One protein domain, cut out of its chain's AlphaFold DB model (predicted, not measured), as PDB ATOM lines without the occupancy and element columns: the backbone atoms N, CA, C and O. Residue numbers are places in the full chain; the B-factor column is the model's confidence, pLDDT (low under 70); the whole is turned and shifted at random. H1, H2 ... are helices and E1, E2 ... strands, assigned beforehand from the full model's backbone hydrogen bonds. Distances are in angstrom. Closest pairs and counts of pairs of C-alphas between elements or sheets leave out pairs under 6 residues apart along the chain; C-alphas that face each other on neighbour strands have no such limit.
ATOM      1  N   CYS A   8      28.809 -58.950 -19.272       83.75
ATOM      2  CA  CYS A   8      29.704 -59.440 -20.301       83.75
ATOM      3  C   CYS A   8      28.889 -60.116 -21.408       83.75
ATOM      4  O   CYS A   8      27.986 -60.902 -21.149       83.75
ATOM      5  N   LYS A   9      29.222 -59.805 -22.660       85.25
ATOM      6  CA  LYS A   9      28.646 -60.441 -23.850       85.25
ATOM      7  C   LYS A   9      29.790 -60.951 -24.715       85.25
ATOM      8  O   LYS A   9      30.834 -60.302 -24.800       85.25
ATOM      9  N   GLN A  10      29.598 -62.101 -25.348       83.94
ATOM     10  CA  GLN A  10      30.581 -62.715 -26.230       83.94
ATOM     11  C   GLN A  10      30.240 -62.373 -27.684       83.94
ATOM     12  O   GLN A  10      29.261 -62.869 -28.229       83.94
ATOM     13  N   LEU A  11      31.071 -61.566 -28.341       82.69
ATOM     14  CA  LEU A  11      31.066 -61.445 -29.800       82.69
ATOM     15  C   LEU A  11      32.153 -62.366 -30.350       82.69
ATOM     16  O   LEU A  11      33.309 -62.289 -29.937       82.69
ATOM     17  N   ARG A  12      31.781 -63.252 -31.268       76.81
ATOM     18  CA  ARG A  12      32.720 -64.155 -31.938       76.81
ATOM     19  C   ARG A  12      33.169 -63.522 -33.254       76.81
ATOM     20  O   ARG A  12      32.346 -62.948 -33.953       76.81
ATOM     21  N   GLN A  13      34.452 -63.614 -33.581       72.56
ATOM     22  CA  GLN A  13      35.003 -63.073 -34.824       72.56
ATOM     23  C   GLN A  13      35.939 -64.111 -35.446       72.56
ATOM     24  O   GLN A  13      36.776 -64.675 -34.744       72.56
ATOM     25  N   ASP A  14      35.752 -64.401 -36.737       64.31
ATOM     26  CA  ASP A  14      36.609 -65.289 -37.544       64.31
ATOM     27  C   ASP A  14      36.845 -66.700 -36.956       64.31
ATOM     28  O   ASP A  14      37.877 -67.334 -37.183       64.31
ATOM     29  N   CYS A  15      35.883 -67.228 -36.192       60.69
ATOM     30  CA  CYS A  15      36.003 -68.541 -35.560       60.69
ATOM     31  C   CYS A  15      35.768 -69.663 -36.589       60.69
ATOM     32  O   CYS A  15      34.635 -69.896 -37.010       60.69
ATOM     33  N   VAL A  16      36.827 -70.383 -36.975       52.78
ATOM     34  CA  VAL A  16      36.744 -71.612 -37.783       52.78
ATOM     35  C   VAL A  16      36.825 -72.815 -36.838       52.78
ATOM     36  O   VAL A  16      37.912 -73.238 -36.459       52.78
ATOM     37  N   GLY A  17      35.673 -73.334 -36.407       54.72
ATOM     38  CA  GLY A  17      35.583 -74.476 -35.486       54.72
ATOM     39  C   GLY A  17      34.440 -74.354 -34.476       54.72
ATOM     40  O   GLY A  17      33.837 -73.291 -34.354       54.72
ATOM     41  N   SER A  18      34.131 -75.465 -33.800       58.69
ATOM     42  CA  SER A  18      32.978 -75.714 -32.916       58.69
ATOM     43  C   SER A  18      32.540 -74.528 -32.046       58.69
ATOM     44  O   SER A  18      33.355 -73.761 -31.545       58.69
ATOM     45  N   ASN A  19      31.233 -74.422 -31.800       61.41
ATOM     46  CA  ASN A  19      30.629 -73.426 -30.915       61.41
ATOM     47  C   ASN A  19      31.140 -73.555 -29.463       61.41
ATOM     48  O   ASN A  19      30.502 -74.215 -28.651       61.41
ATOM     49  N   PHE A  20      32.250 -72.906 -29.104       69.12
ATOM     50  CA  PHE A  20      32.721 -72.869 -27.714       69.12
ATOM     51  C   PHE A  20      32.025 -71.743 -26.932       69.12
ATOM     52  O   PHE A  20      32.116 -70.560 -27.284       69.12
ATOM     53  N   SER A  21      31.284 -72.104 -25.885       70.81
ATOM     54  CA  SER A  21      30.677 -71.169 -24.931       70.81
ATOM     55  C   SER A  21      31.723 -70.715 -23.912       70.81
ATOM     56  O   SER A  21      32.293 -71.551 -23.211       70.81
ATOM     57  N   LEU A  22      31.983 -69.407 -23.815       81.06
ATOM     58  CA  LEU A  22      32.807 -68.878 -22.726       81.06
ATOM     59  C   LEU A  22      32.005 -68.926 -21.423       81.06
ATOM     60  O   LEU A  22      30.895 -68.399 -21.365       81.06
ATOM     61  N   MET A  23      32.577 -69.544 -20.392       82.62
ATOM     62  CA  MET A  23      32.006 -69.573 -19.047       82.62
ATOM     63  C   MET A  23      32.714 -68.555 -18.155       82.62
ATOM     64  O   MET A  23      33.945 -68.502 -18.122       82.62
ATOM     65  N   LEU A  24      31.943 -67.745 -17.432       83.56
ATOM     66  CA  LEU A  24      32.443 -66.800 -16.439       83.56
ATOM     67  C   LEU A  24      31.709 -67.054 -15.119       83.56
ATOM     68  O   LEU A  24      30.498 -66.885 -15.063       83.56
ATOM     69  N   ALA A  25      32.443 -67.441 -14.068       82.12
ATOM     70  CA  ALA A  25      31.867 -67.843 -12.775       82.12
ATOM     71  C   ALA A  25      30.792 -68.946 -12.906       82.12
ATOM     72  O   ALA A  25      29.714 -68.837 -12.338       82.12
ATOM     73  N   ASP A  26      31.091 -69.975 -13.705       79.81
ATOM     74  CA  ASP A  26      30.214 -71.115 -14.011       79.81
ATOM     75  C   ASP A  26      28.902 -70.790 -14.753       79.81
ATOM     76  O   ASP A  26      28.102 -71.685 -15.021       79.81
ATOM     77  N   GLU A  27      28.725 -69.544 -15.206       84.88
ATOM     78  CA  GLU A  27      27.623 -69.142 -16.081       84.88
ATOM     79  C   GLU A  27      28.096 -68.944 -17.535       84.88
ATOM     80  O   GLU A  27      29.132 -68.308 -17.774       84.88
ATOM     81  N   PRO A  28      27.359 -69.456 -18.540       84.06
ATOM     82  CA  PRO A  28      27.675 -69.216 -19.943       84.06
ATOM     83  C   PRO A  28      27.370 -67.763 -20.334       84.06
ATOM     84  O   PRO A  28      26.304 -67.229 -20.030       84.06
ATOM     85  N   LEU A  29      28.291 -67.125 -21.056       86.81
ATOM     86  CA  LEU A  29      28.086 -65.775 -21.582       86.81
ATOM     87  C   LEU A  29      27.140 -65.776 -22.791       86.81
ATOM     88  O   LEU A  29      27.226 -66.631 -23.674       86.81
ATOM     89  N   GLU A  30      26.281 -64.758 -22.866       86.31
ATOM     90  CA  GLU A  30      25.403 -64.523 -24.015       86.31
ATOM     91  C   GLU A  30      26.245 -64.236 -25.267       86.31
ATOM     92  O   GLU A  30      27.031 -63.281 -25.299       86.31
ATOM     93  N   VAL A  31      26.076 -65.056 -26.308       85.00
ATOM     94  CA  VAL A  31      26.719 -64.848 -27.609       85.00
ATOM     95  C   VAL A  31      25.871 -63.885 -28.430       85.00
ATOM     96  O   VAL A  31      24.686 -64.125 -28.638       85.00
ATOM     97  N   VAL A  32      26.479 -62.800 -28.903       83.31
ATOM     98  CA  VAL A  32      25.796 -61.743 -29.653       83.31
ATOM     99  C   VAL A  32      26.475 -61.550 -31.001       83.31
ATOM    100  O   VAL A  32      27.699 -61.519 -31.072       83.31
ATOM    101  N   ASP A  33      25.686 -61.371 -32.062       80.62
ATOM    102  CA  ASP A  33      26.190 -61.201 -33.436       80.62
ATOM    103  C   ASP A  33      26.692 -59.782 -33.736       80.62
ATOM    104  O   ASP A  33      27.447 -59.563 -34.688       80.62
ATOM    105  N   LYS A  34      26.246 -58.804 -32.941       79.38
ATOM    106  CA  LYS A  34      26.505 -57.375 -33.117       79.38
ATOM    107  C   LYS A  34      26.714 -56.691 -31.771       79.38
ATOM    108  O   LYS A  34      25.835 -56.711 -30.915       79.38
ATOM    109  N   LEU A  35      27.845 -56.016 -31.611       78.44
ATOM    110  CA  LEU A  35      28.181 -55.289 -30.394       78.44
ATOM    111  C   LEU A  35      28.531 -53.838 -30.724       78.44
ATOM    112  O   LEU A  35      29.260 -53.564 -31.677       78.44
ATOM    113  N   VAL A  36      28.004 -52.900 -29.938       79.12
ATOM    114  CA  VAL A  36      28.375 -51.486 -30.037       79.12
ATOM    115  C   VAL A  36      29.404 -51.191 -28.959       79.12
ATOM    116  O   VAL A  36      29.101 -51.259 -27.772       79.12
ATOM    117  N   TYR A  37      30.622 -50.863 -29.376       73.50
ATOM    118  CA  TYR A  37      31.708 -50.477 -28.486       73.50
ATOM    119  C   TYR A  37      32.217 -49.094 -28.881       73.50
ATOM    120  O   TYR A  37      32.599 -48.884 -30.030       73.50
ATOM    121  N   LEU A  38      32.188 -48.141 -27.941       71.25
ATOM    122  CA  LEU A  38      32.630 -46.753 -28.157       71.25
ATOM    123  C   LEU A  38      32.013 -46.100 -29.413       71.25
ATOM    124  O   LEU A  38      32.680 -45.390 -30.162       71.25
ATOM    125  N   GLY A  39      30.736 -46.386 -29.686       70.00
ATOM    126  CA  GLY A  39      30.023 -45.856 -30.855       70.00
ATOM    127  C   GLY A  39      30.380 -46.518 -32.193       70.00
ATOM    128  O   GLY A  39      29.882 -46.086 -33.233       70.00
ATOM    129  N   ARG A  40      31.210 -47.570 -32.188       72.25
ATOM    130  CA  ARG A  40      31.471 -48.438 -33.341       72.25
ATOM    131  C   ARG A  40      30.654 -49.717 -33.237       72.25
ATOM    132  O   ARG A  40      30.653 -50.383 -32.204       72.25
ATOM    133  N   CYS A  41      30.018 -50.089 -34.335       75.69
ATOM    134  CA  CYS A  41      29.397 -51.388 -34.493       75.69
ATOM    135  C   CYS A  41      30.431 -52.430 -34.943       75.69
ATOM    136  O   CYS A  41      31.052 -52.286 -35.997       75.69
ATOM    137  N   ILE A  42      30.580 -53.496 -34.164       77.88
ATOM    138  CA  ILE A  42      31.401 -54.659 -34.490       77.88
ATOM    139  C   ILE A  42      30.450 -55.838 -34.695       77.88
ATOM    140  O   ILE A  42      29.666 -56.165 -33.806       77.88
ATOM    141  N   SER A  43      30.499 -56.442 -35.878       79.62
ATOM    142  CA  SER A  43      29.658 -57.584 -36.252       79.62
ATOM    143  C   SER A  43      30.502 -58.854 -36.363       79.62
ATOM    144  O   SER A  43      31.691 -58.773 -36.674       79.62
ATOM    145  N   PHE A  44      29.875 -60.020 -36.181       72.12
ATOM    146  CA  PHE A  44      30.519 -61.344 -36.191       72.12
ATOM    147  C   PHE A  44      31.439 -61.587 -37.403       72.12
ATOM    148  O   PHE A  44      32.504 -62.185 -37.283       72.12
ATOM    149  N   GLY A  45      31.064 -61.076 -38.580       68.19
ATOM    150  CA  GLY A  45      31.847 -61.242 -39.808       68.19
ATOM    151  C   GLY A  45      33.094 -60.358 -39.922       68.19
ATOM    152  O   GLY A  45      33.743 -60.406 -40.959       68.19
ATOM    153  N   GLY A  46      33.389 -59.482 -38.950       64.25
ATOM    154  CA  GLY A  46      34.545 -58.571 -38.986       64.25
ATOM    155  C   GLY A  46      34.518 -57.516 -40.106       64.25
ATOM    156  O   GLY A  46      35.432 -56.700 -40.232       64.25
ATOM    157  N   ILE A  47      33.469 -57.505 -40.933       68.19
ATOM    158  CA  ILE A  47      33.326 -56.600 -42.074       68.19
ATOM    159  C   ILE A  47      32.792 -55.254 -41.573       68.19
ATOM    160  O   ILE A  47      31.803 -55.190 -40.845       68.19
ATOM    161  N   ALA A  48      33.390 -54.157 -42.038       73.69
ATOM    162  CA  ALA A  48      32.993 -52.793 -41.678       73.69
ATOM    163  C   ALA A  48      31.606 -52.372 -42.213       73.69
ATOM    164  O   ALA A  48      31.165 -51.257 -41.955       73.69
ATOM    165  N   LYS A  49      30.904 -53.239 -42.952       78.19
ATOM    166  CA  LYS A  49      29.689 -52.928 -43.721       78.19
ATOM    167  C   LYS A  49      28.572 -52.337 -42.862       78.19
ATOM    168  O   LYS A  49      27.960 -51.349 -43.264       78.19
ATOM    169  N   ASP A  50      28.320 -52.918 -41.691       77.56
ATOM    170  CA  ASP A  50      27.258 -52.441 -40.800       77.56
ATOM    171  C   ASP A  50      27.613 -51.083 -40.185       77.56
ATOM    172  O   ASP A  50      26.766 -50.191 -40.144       77.56
ATOM    173  N   ASP A  51      28.871 -50.884 -39.783       77.56
ATOM    174  CA  ASP A  51      29.341 -49.598 -39.255       77.56
ATOM    175  C   ASP A  51      29.330 -48.509 -40.341       77.56
ATOM    176  O   ASP A  51      28.850 -47.401 -40.106       77.56
ATOM    177  N   ILE A  52      29.759 -48.842 -41.566       79.81
ATOM    178  CA  ILE A  52      29.680 -47.968 -42.746       79.81
ATOM    179  C   ILE A  52      28.229 -47.559 -43.004       79.81
ATOM    180  O   ILE A  52      27.940 -46.374 -43.176       79.81
ATOM    181  N   SER A  53      27.299 -48.517 -42.993       82.38
ATOM    182  CA  SER A  53      25.874 -48.243 -43.190       82.38
ATOM    183  C   SER A  53      25.316 -47.315 -42.110       82.38
ATOM    184  O   SER A  53      24.570 -46.389 -42.436       82.38
ATOM    185  N   ILE A  54      25.665 -47.541 -40.841       80.50
ATOM    186  CA  ILE A  54      25.216 -46.705 -39.718       80.50
ATOM    187  C   ILE A  54      25.747 -45.277 -39.877       80.50
ATOM    188  O   ILE A  54      24.979 -44.321 -39.758       80.50
ATOM    189  N   ARG A  55      27.033 -45.106 -40.208       82.56
ATOM    190  CA  ARG A  55      27.640 -43.775 -40.383       82.56
ATOM    191  C   ARG A  55      27.104 -43.033 -41.594       82.56
ATOM    192  O   ARG A  55      26.890 -41.828 -41.502       82.56
ATOM    193  N   ILE A  56      26.814 -43.729 -42.691       83.62
ATOM    194  CA  ILE A  56      26.101 -43.135 -43.831       83.62
ATOM    195  C   ILE A  56      24.708 -42.669 -43.402       83.62
ATOM    196  O   ILE A  56      24.299 -41.577 -43.785       83.62
ATOM    197  N   GLY A  57      23.998 -43.447 -42.580       83.56
ATOM    198  CA  GLY A  57      22.716 -43.041 -41.998       83.56
ATOM    199  C   GLY A  57      22.829 -41.758 -41.166       83.56
ATOM    200  O   GLY A  57      22.092 -40.803 -41.407       83.56
ATOM    201  N   LYS A  58      23.807 -41.691 -40.252       82.44
ATOM    202  CA  LYS A  58      24.074 -40.498 -39.427       82.44
ATOM    203  C   LYS A  58      24.462 -39.284 -40.275       82.44
ATOM    204  O   LYS A  58      23.900 -38.205 -40.109       82.44
ATOM    205  N   ALA A  59      25.364 -39.464 -41.240       83.75
ATOM    206  CA  ALA A  59      25.777 -38.408 -42.160       83.75
ATOM    207  C   ALA A  59      24.614 -37.932 -43.046       83.75
ATOM    208  O   ALA A  59      24.491 -36.737 -43.314       83.75
ATOM    209  N   ARG A  60      23.724 -38.838 -43.474       85.75
ATOM    210  CA  ARG A  60      22.496 -38.492 -44.204       85.75
ATOM    211  C   ARG A  60      21.573 -37.639 -43.338       85.75
ATOM    212  O   ARG A  60      21.136 -36.595 -43.808       85.75
ATOM    213  N   ALA A  61      21.323 -38.035 -42.091       81.19
ATOM    214  CA  ALA A  61      20.504 -37.259 -41.160       81.19
ATOM    215  C   ALA A  61      21.089 -35.854 -40.931       81.19
ATOM    216  O   ALA A  61      20.388 -34.855 -41.090       81.19
ATOM    217  N   ALA A  62      22.399 -35.764 -40.682       81.62
ATOM    218  CA  ALA A  62      23.123 -34.501 -40.579       81.62
ATOM    219  C   ALA A  62      22.968 -33.631 -41.841       81.62
ATOM    220  O   ALA A  62      22.703 -32.430 -41.758       81.62
ATOM    221  N   PHE A  63      23.076 -34.237 -43.026       82.44
ATOM    222  CA  PHE A  63      22.894 -33.540 -44.294       82.44
ATOM    223  C   PHE A  63      21.461 -33.022 -44.480       82.44
ATOM    224  O   PHE A  63      21.278 -31.886 -44.918       82.44
ATOM    225  N   VAL A  64      20.445 -33.824 -44.148       82.56
ATOM    226  CA  VAL A  64      19.028 -33.438 -44.254       82.56
ATOM    227  C   VAL A  64      18.681 -32.329 -43.259       82.56
ATOM    228  O   VAL A  64      17.996 -31.381 -43.632       82.56
ATOM    229  N   ASN A  65      19.228 -32.352 -42.044       82.00
ATOM    230  CA  ASN A  65      19.021 -31.282 -41.060       82.00
ATOM    231  C   ASN A  65      19.535 -29.916 -41.563       82.00
ATOM    232  O   ASN A  65      18.949 -28.868 -41.288       82.00
ATOM    233  N   LEU A  66      20.582 -29.922 -42.395       81.62
ATOM    234  CA  LEU A  66      21.148 -28.732 -43.042       81.62
ATOM    235  C   LEU A  66      20.456 -28.357 -44.367       81.62
ATOM    236  O   LEU A  66      20.932 -27.492 -45.104       81.62
ATOM    237  N   HIS A  67      19.319 -28.970 -44.694       82.12
ATOM    238  CA  HIS A  67      18.639 -28.788 -45.977       82.12
ATOM    239  C   HIS A  67      18.290 -27.328 -46.307       82.12
ATOM    240  O   HIS A  67      18.453 -26.889 -47.450       82.12
ATOM    241  N   HIS A  68      17.882 -26.548 -45.305       78.75
ATOM    242  CA  HIS A  68      17.628 -25.117 -45.465       78.75
ATOM    243  C   HIS A  68      18.891 -24.360 -45.930       78.75
ATOM    244  O   HIS A  68      18.809 -23.494 -46.802       78.75
ATOM    245  N   LEU A  69      20.076 -24.742 -45.438       79.12
ATOM    246  CA  LEU A  69      21.364 -24.153 -45.811       79.12
ATOM    247  C   LEU A  69      21.762 -24.498 -47.252       79.12
ATOM    248  O   LEU A  69      22.250 -23.642 -47.994       79.12
ATOM    249  N   TRP A  70      21.464 -25.709 -47.720       81.88
ATOM    250  CA  TRP A  70      21.678 -26.080 -49.125       81.88
ATOM    251  C   TRP A  70      20.775 -25.263 -50.078       81.88
ATOM    252  O   TRP A  70      21.197 -24.874 -51.181       81.88
ATOM    253  N   ARG A  71      19.568 -24.893 -49.618       77.00
ATOM    254  CA  ARG A  71      18.597 -24.028 -50.323       77.00
ATOM    255  C   ARG A  71      18.874 -22.519 -50.252       77.00
ATOM    256  O   ARG A  71      18.304 -21.771 -51.050       77.00
ATOM    257  N   ARG A  72      19.819 -22.049 -49.441       76.00
ATOM    258  CA  ARG A  72      20.257 -20.638 -49.460       76.00
ATOM    259  C   ARG A  72      21.113 -20.307 -50.687       76.00
ATOM    260  O   ARG A  72      21.714 -21.204 -51.271       76.00
ATOM    261  N   ARG A  73      21.188 -19.042 -51.117       73.75
ATOM    262  CA  ARG A  73      22.012 -18.608 -52.275       73.75
ATOM    263  C   ARG A  73      23.508 -18.424 -51.947       73.75
ATOM    264  O   ARG A  73      24.234 -17.835 -52.736       73.75
ATOM    265  N   ASP A  74      23.974 -18.959 -50.820       71.81
ATOM    266  CA  ASP A  74      25.376 -18.856 -50.402       71.81
ATOM    267  C   ASP A  74      26.335 -19.516 -51.409       71.81
ATOM    268  O   ASP A  74      25.971 -20.464 -52.121       71.81
ATOM    269  N   SER A  75      27.585 -19.043 -51.434       72.31
ATOM    270  CA  SER A  75      28.607 -19.569 -52.339       72.31
ATOM    271  C   SER A  75      28.857 -21.061 -52.100       72.31
ATOM    272  O   SER A  75      28.872 -21.554 -50.966       72.31
ATOM    273  N   LEU A  76      29.117 -21.800 -53.182       69.94
ATOM    274  CA  LEU A  76      29.423 -23.231 -53.091       69.94
ATOM    275  C   LEU A  76      30.630 -23.498 -52.183       69.94
ATOM    276  O   LEU A  76      30.677 -24.534 -51.530       69.94
ATOM    277  N   SER A  77      31.591 -22.571 -52.118       69.50
ATOM    278  CA  SER A  77      32.771 -22.688 -51.251       69.50
ATOM    279  C   SER A  77      32.384 -22.767 -49.769       69.50
ATOM    280  O   SER A  77      32.842 -23.659 -49.053       69.50
ATOM    281  N   VAL A  78      31.481 -21.890 -49.314       69.50
ATOM    282  CA  VAL A  78      30.977 -21.889 -47.931       69.50
ATOM    283  C   VAL A  78      30.201 -23.172 -47.644       69.50
ATOM    284  O   VAL A  78      30.512 -23.871 -46.682       69.50
ATOM    285  N   LYS A  79      29.269 -23.552 -48.522       74.44
ATOM    286  CA  LYS A  79      28.485 -24.786 -48.357       74.44
ATOM    287  C   LYS A  79      29.353 -26.039 -48.342       74.44
ATOM    288  O   LYS A  79      29.127 -26.942 -47.547       74.44
ATOM    289  N   GLY A  80      30.384 -26.080 -49.180       73.25
ATOM    290  CA  GLY A  80      31.340 -27.173 -49.177       73.25
ATOM    291  C   GLY A  80      32.126 -27.254 -47.863       73.25
ATOM    292  O   GLY A  80      32.466 -28.360 -47.437       73.25
ATOM    293  N   ARG A  81      32.479 -26.118 -47.242       78.25
ATOM    294  CA  ARG A  81      33.157 -26.109 -45.933       78.25
ATOM    295  C   ARG A  81      32.232 -26.657 -44.849       78.25
ATOM    296  O   ARG A  81      32.642 -27.562 -44.132       78.25
ATOM    297  N   VAL A  82      30.978 -26.204 -44.823       75.69
ATOM    298  CA  VAL A  82      29.947 -26.722 -43.907       75.69
ATOM    299  C   VAL A  82      29.752 -28.227 -44.099       75.69
ATOM    300  O   VAL A  82      29.802 -28.972 -43.129       75.69
ATOM    301  N   HIS A  83      29.636 -28.702 -45.342       80.94
ATOM    302  CA  HIS A  83      29.568 -30.134 -45.640       80.94
ATOM    303  C   HIS A  83      30.768 -30.901 -45.075       80.94
ATOM    304  O   HIS A  83      30.598 -31.954 -44.471       80.94
ATOM    305  N   ASN A  84      31.987 -30.387 -45.254       78.00
ATOM    306  CA  ASN A  84      33.174 -31.080 -44.768       78.00
ATOM    307  C   ASN A  84      33.219 -31.193 -43.242       78.00
ATOM    308  O   ASN A  84      33.624 -32.231 -42.733       78.00
ATOM    309  N   VAL A  85      32.805 -30.140 -42.540       80.25
ATOM    310  CA  VAL A  85      32.854 -30.091 -41.075       80.25
ATOM    311  C   VAL A  85      31.693 -30.854 -40.441       80.25
ATOM    312  O   VAL A  85      31.909 -31.554 -39.460       80.25
ATOM    313  N   ALA A  86      30.484 -30.747 -40.990       79.69
ATOM    314  CA  ALA A  86      29.271 -31.263 -40.352       79.69
ATOM    315  C   ALA A  86      28.819 -32.636 -40.873       79.69
ATOM    316  O   ALA A  86      28.131 -33.358 -40.165       79.69
ATOM    317  N   VAL A  87      29.165 -32.993 -42.114       81.44
ATOM    318  CA  VAL A  87      28.679 -34.225 -42.766       81.44
ATOM    319  C   VAL A  87      29.836 -35.172 -43.064       81.44
ATOM    320  O   VAL A  87      29.811 -36.339 -42.678       81.44
ATOM    321  N   ARG A  88      30.892 -34.672 -43.719       81.81
ATOM    322  CA  ARG A  88      32.059 -35.482 -44.095       81.81
ATOM    323  C   ARG A  88      32.890 -35.909 -42.891       81.81
ATOM    324  O   ARG A  88      33.657 -36.833 -43.045       81.81
ATOM    325  N   SER A  89      32.783 -35.271 -41.735       79.44
ATOM    326  CA  SER A  89      33.458 -35.690 -40.496       79.44
ATOM    327  C   SER A  89      32.829 -36.941 -39.871       79.44
ATOM    328  O   SER A  89      33.537 -37.728 -39.253       79.44
ATOM    329  N   ILE A  90      31.530 -37.174 -40.093       80.12
ATOM    330  CA  ILE A  90      30.777 -38.320 -39.557       80.12
ATOM    331  C   ILE A  90      31.111 -39.617 -40.315       80.12
ATOM    332  O   ILE A  90      31.169 -40.689 -39.716       80.12
ATOM    333  N   LEU A  91      31.365 -39.522 -41.627       74.94
ATOM    334  CA  LEU A  91      31.688 -40.667 -42.492       74.94
ATOM    335  C   LEU A  91      33.005 -41.394 -42.125       74.94
ATOM    336  O   LEU A  91      32.971 -42.618 -42.034       74.94
ATOM    337  N   PRO A  92      34.152 -40.703 -41.932       69.12
ATOM    338  CA  PRO A  92      35.440 -41.293 -41.604       69.12
ATOM    339  C   PRO A  92      35.691 -41.382 -40.101       69.12
ATOM    340  O   PRO A  92      36.738 -41.908 -39.724       69.12
ATOM    341  N   TYR A  93      34.798 -40.868 -39.243       64.25
ATOM    342  CA  TYR A  93      34.880 -41.122 -37.805       64.25
ATOM    343  C   TYR A  93      34.990 -42.654 -37.659       64.25
ATOM    344  O   TYR A  93      34.194 -43.368 -38.250       64.25
ATOM    345  N   GLY A  94      36.056 -43.188 -37.060       55.66
ATOM    346  CA  GLY A  94      36.309 -44.641 -36.979       55.66
ATOM    347  C   GLY A  94      36.912 -45.352 -38.209       55.66
ATOM    348  O   GLY A  94      37.290 -46.519 -38.084       55.66
ATOM    349  N   SER A  95      37.082 -44.687 -39.360       60.06
ATOM    350  CA  SER A  95      37.677 -45.287 -40.575       60.06
ATOM    351  C   SER A  95      39.140 -45.714 -40.419       60.06
ATOM    352  O   SER A  95      39.562 -46.647 -41.095       60.06
ATOM    353  N   GLU A  96      39.876 -45.122 -39.472       56.09
ATOM    354  CA  GLU A  96      41.237 -45.538 -39.078       56.09
ATOM    355  C   GLU A  96      41.299 -47.000 -38.611       56.09
ATOM    356  O   GLU A  96      42.354 -47.624 -38.616       56.09
ATOM    357  N   THR A  97      40.150 -47.558 -38.224       57.06
ATOM    358  CA  THR A  97      40.035 -48.902 -37.655       57.06
ATOM    359  C   THR A  97      39.186 -49.847 -38.517       57.06
ATOM    360  O   THR A  97      38.915 -50.985 -38.115       57.06
ATOM    361  N   TRP A  98      38.742 -49.394 -39.695       70.31
ATOM    362  CA  TRP A  98      37.984 -50.204 -40.647       70.31
ATOM    363  C   TRP A  98      38.921 -50.993 -41.569       70.31
ATOM    364  O   TRP A  98      39.759 -50.389 -42.238       70.31
ATOM    365  N   PRO A  99      38.741 -52.318 -41.714       65.62
ATOM    366  CA  PRO A  99      39.338 -53.058 -42.822       65.62
ATOM    367  C   PRO A  99      38.595 -52.710 -44.126       65.62
ATOM    368  O   PRO A  99      37.715 -53.446 -44.570       65.62
ATOM    369  N   LEU A 100      38.905 -51.545 -44.707       69.50
ATOM    370  CA  LEU A 100      38.245 -51.020 -45.905       69.50
ATOM    371  C   LEU A 100      38.588 -51.845 -47.148       69.50
ATOM    372  O   LEU A 100      39.752 -51.949 -47.541       69.50
ATOM    373  N   ARG A 101      37.560 -52.361 -47.825       68.75
ATOM    374  CA  ARG A 101      37.691 -52.967 -49.154       68.75
ATOM    375  C   ARG A 101      37.411 -51.941 -50.256       68.75
ATOM    376  O   ARG A 101      36.846 -50.869 -50.023       68.75
ATOM    377  N   ALA A 102      37.788 -52.262 -51.493       70.12
ATOM    378  CA  ALA A 102      37.543 -51.379 -52.638       70.12
ATOM    379  C   ALA A 102      36.038 -51.133 -52.873       70.12
ATOM    380  O   ALA A 102      35.645 -50.082 -53.380       70.12
ATOM    381  N   GLU A 103      35.194 -52.093 -52.498       73.06
ATOM    382  CA  GLU A 103      33.736 -51.996 -52.531       73.06
ATOM    383  C   GLU A 103      33.215 -50.971 -51.515       73.06
ATOM    384  O   GLU A 103      32.365 -50.147 -51.855       73.06
ATOM    385  N   ASP A 104      33.781 -50.953 -50.308       72.69
ATOM    386  CA  ASP A 104      33.398 -50.036 -49.228       72.69
ATOM    387  C   ASP A 104      33.710 -48.577 -49.594       72.69
ATOM    388  O   ASP A 104      32.889 -47.676 -49.400       72.69
ATOM    389  N   GLY A 105      34.865 -48.343 -50.229       74.38
ATOM    390  CA  GLY A 105      35.235 -47.024 -50.750       74.38
ATOM    391  C   GLY A 105      34.266 -46.502 -51.819       74.38
ATOM    392  O   GLY A 105      33.964 -45.305 -51.855       74.38
ATOM    393  N   LYS A 106      33.719 -47.389 -52.664       76.38
ATOM    394  CA  LYS A 106      32.697 -47.010 -53.656       76.38
ATOM    395  C   LYS A 106      31.397 -46.589 -52.977       76.38
ATOM    396  O   LYS A 106      30.821 -45.582 -53.377       76.38
ATOM    397  N   ILE A 107      30.964 -47.312 -51.945       76.31
ATOM    398  CA  ILE A 107      29.738 -47.004 -51.197       76.31
ATOM    399  C   ILE A 107      29.823 -45.608 -50.559       76.31
ATOM    400  O   ILE A 107      28.914 -44.791 -50.731       76.31
ATOM    401  N   LEU A 108      30.941 -45.293 -49.897       80.12
ATOM    402  CA  LEU A 108      31.183 -43.962 -49.327       80.12
ATOM    403  C   LEU A 108      31.186 -42.874 -50.413       80.12
ATOM    404  O   LEU A 108      30.574 -41.818 -50.256       80.12
ATOM    405  N   SER A 109      31.825 -43.154 -51.551       75.56
ATOM    406  CA  SER A 109      31.896 -42.227 -52.680       75.56
ATOM    407  C   SER A 109      30.524 -41.934 -53.303       75.56
ATOM    408  O   SER A 109      30.249 -40.787 -53.659       75.56
ATOM    409  N   VAL A 110      29.631 -42.927 -53.404       82.25
ATOM    410  CA  VAL A 110      28.256 -42.736 -53.907       82.25
ATOM    411  C   VAL A 110      27.501 -41.715 -53.054       82.25
ATOM    412  O   VAL A 110      26.899 -40.788 -53.605       82.25
ATOM    413  N   PHE A 111      27.579 -41.843 -51.725       80.75
ATOM    414  CA  PHE A 111      26.955 -40.896 -50.803       80.75
ATOM    415  C   PHE A 111      27.521 -39.478 -50.974       80.75
ATOM    416  O   PHE A 111      26.757 -38.536 -51.192       80.75
ATOM    417  N   GLU A 112      28.850 -39.323 -50.976       78.56
ATOM    418  CA  GLU A 112      29.495 -38.013 -51.154       78.56
ATOM    419  C   GLU A 112      29.083 -37.339 -52.470       78.56
ATOM    420  O   GLU A 112      28.723 -36.158 -52.496       78.56
ATOM    421  N   HIS A 113      29.063 -38.090 -53.572       79.25
ATOM    422  CA  HIS A 113      28.632 -37.570 -54.867       79.25
ATOM    423  C   HIS A 113      27.155 -37.161 -54.878       79.25
ATOM    424  O   HIS A 113      26.788 -36.224 -55.593       79.25
ATOM    425  N   ARG A 114      26.286 -37.837 -54.117       81.00
ATOM    426  CA  ARG A 114      24.875 -37.447 -53.978       81.00
ATOM    427  C   ARG A 114      24.741 -36.135 -53.199       81.00
ATOM    428  O   ARG A 114      24.064 -35.221 -53.672       81.00
ATOM    429  N   CYS A 115      25.454 -35.993 -52.083       79.38
ATOM    430  CA  CYS A 115      25.505 -34.750 -51.310       79.38
ATOM    431  C   CYS A 115      26.001 -33.568 -52.155       79.38
ATOM    432  O   CYS A 115      25.369 -32.513 -52.166       79.38
ATOM    433  N   PHE A 116      27.077 -33.743 -52.931       79.56
ATOM    434  CA  PHE A 116      27.595 -32.672 -53.789       79.56
ATOM    435  C   PHE A 116      26.635 -32.273 -54.907       79.56
ATOM    436  O   PHE A 116      26.491 -31.080 -55.176       79.56
ATOM    437  N   ARG A 117      25.940 -33.234 -55.529       76.75
ATOM    438  CA  ARG A 117      24.899 -32.943 -56.528       76.75
ATOM    439  C   ARG A 117      23.775 -32.094 -55.934       76.75
ATOM    440  O   ARG A 117      23.381 -31.098 -56.540       76.75
ATOM    441  N   SER A 118      23.344 -32.433 -54.718       75.94
ATOM    442  CA  SER A 118      22.332 -31.680 -53.973       75.94
ATOM    443  C   SER A 118      22.810 -30.266 -53.593       75.94
ATOM    444  O   SER A 118      22.130 -29.285 -53.895       75.94
ATOM    445  N   ILE A 119      24.028 -30.120 -53.050       75.06
ATOM    446  CA  ILE A 119      24.628 -28.812 -52.711       75.06
ATOM    447  C   ILE A 119      24.770 -27.915 -53.947       75.06
ATOM    448  O   ILE A 119      24.481 -26.716 -53.887       75.06
ATOM    449  N   ALA A 120      25.218 -28.493 -55.065       69.56
ATOM    450  CA  ALA A 120      25.413 -27.794 -56.330       69.56
ATOM    451  C   ALA A 120      24.099 -27.520 -57.082       69.56
ATOM    452  O   ALA A 120      24.129 -26.849 -58.111       69.56
ATOM    453  N   ARG A 121      22.960 -28.025 -56.583       68.12
ATOM    454  CA  ARG A 121      21.637 -27.957 -57.230       68.12
ATOM    455  C   ARG A 121      21.620 -28.493 -58.655       68.12
ATOM    456  O   ARG A 121      20.810 -28.073 -59.477       68.12
TER     457      ARG A 121
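AT A GLANCE: This is residues 8 to 121 of the 410 residues of an uncharacterized protein of Clonorchis sinensis (UniProt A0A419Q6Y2). Two long helices, H1 and H4, run side by side the same way, with H2 and the steeply tilted H3 near their far end and a small strand hairpin, E1 and E2, by the first residues of H1. Beyond the hairpin, residues 8 to 33, a long loop with no named element, make the other end of this rod. The printed part has 114 residues, with two antiparallel strands, order E1 - E2, and then helices H1 to H4; the class is mostly helix. It is loose, with a radius of gyration of the C-alphas of 19.1 A, and spans 65 by 28 by 18 A.

HOW THE PARTS SIT: E1, residues 34 to 37, and E2, residues 40 to 43, form an antiparallel hairpin; N 35 and O 42, 2.9 A apart, are within hydrogen-bond range. The closest C-alphas of E2 and H1, residues 49 to 65, are those of Cys 41 and Asp 51, 5.1 A apart. H1 touches H4, residues 102 to 119, at a shallow tilt of 6 degrees, the same way; their closest C-alphas, of Lys 49 and Asp 104, are 7.2 A apart. H3, residues 76 to 86, only just touches H4, with 3 pairs of C-alphas within 8 A, made by residue 119 of H4 alone; the closest are Lys 79 and Ile 119, 7.1 A. H2, residues 67 to 71, is close to H4 but not clearly touching, with the C-alphas of Trp 70 and Ile 119 closest at 5.4 A. In H1, H2, H3 and H4 every O i to N i+4 pair is within hydrogen-bond range.

IN THESE COORDINATES: E1 begins at C-alpha 34 (26.505, -57.375, -33.117). H1 is 24.3 A long, H3 15.1 A and H4 26.0 A, ending at C-alpha 119 (24.628, -28.812, -52.711).

THE WHOLE: The farthest C-alphas, of Asp 26 and Arg 73, are 65.5 A apart. The printed part has no cut, and the link from H3 to H4 is long. Mean pLDDT of the printed part is 75.7; 24 residues are under 70, among them 14 to 20 and 92 to 97.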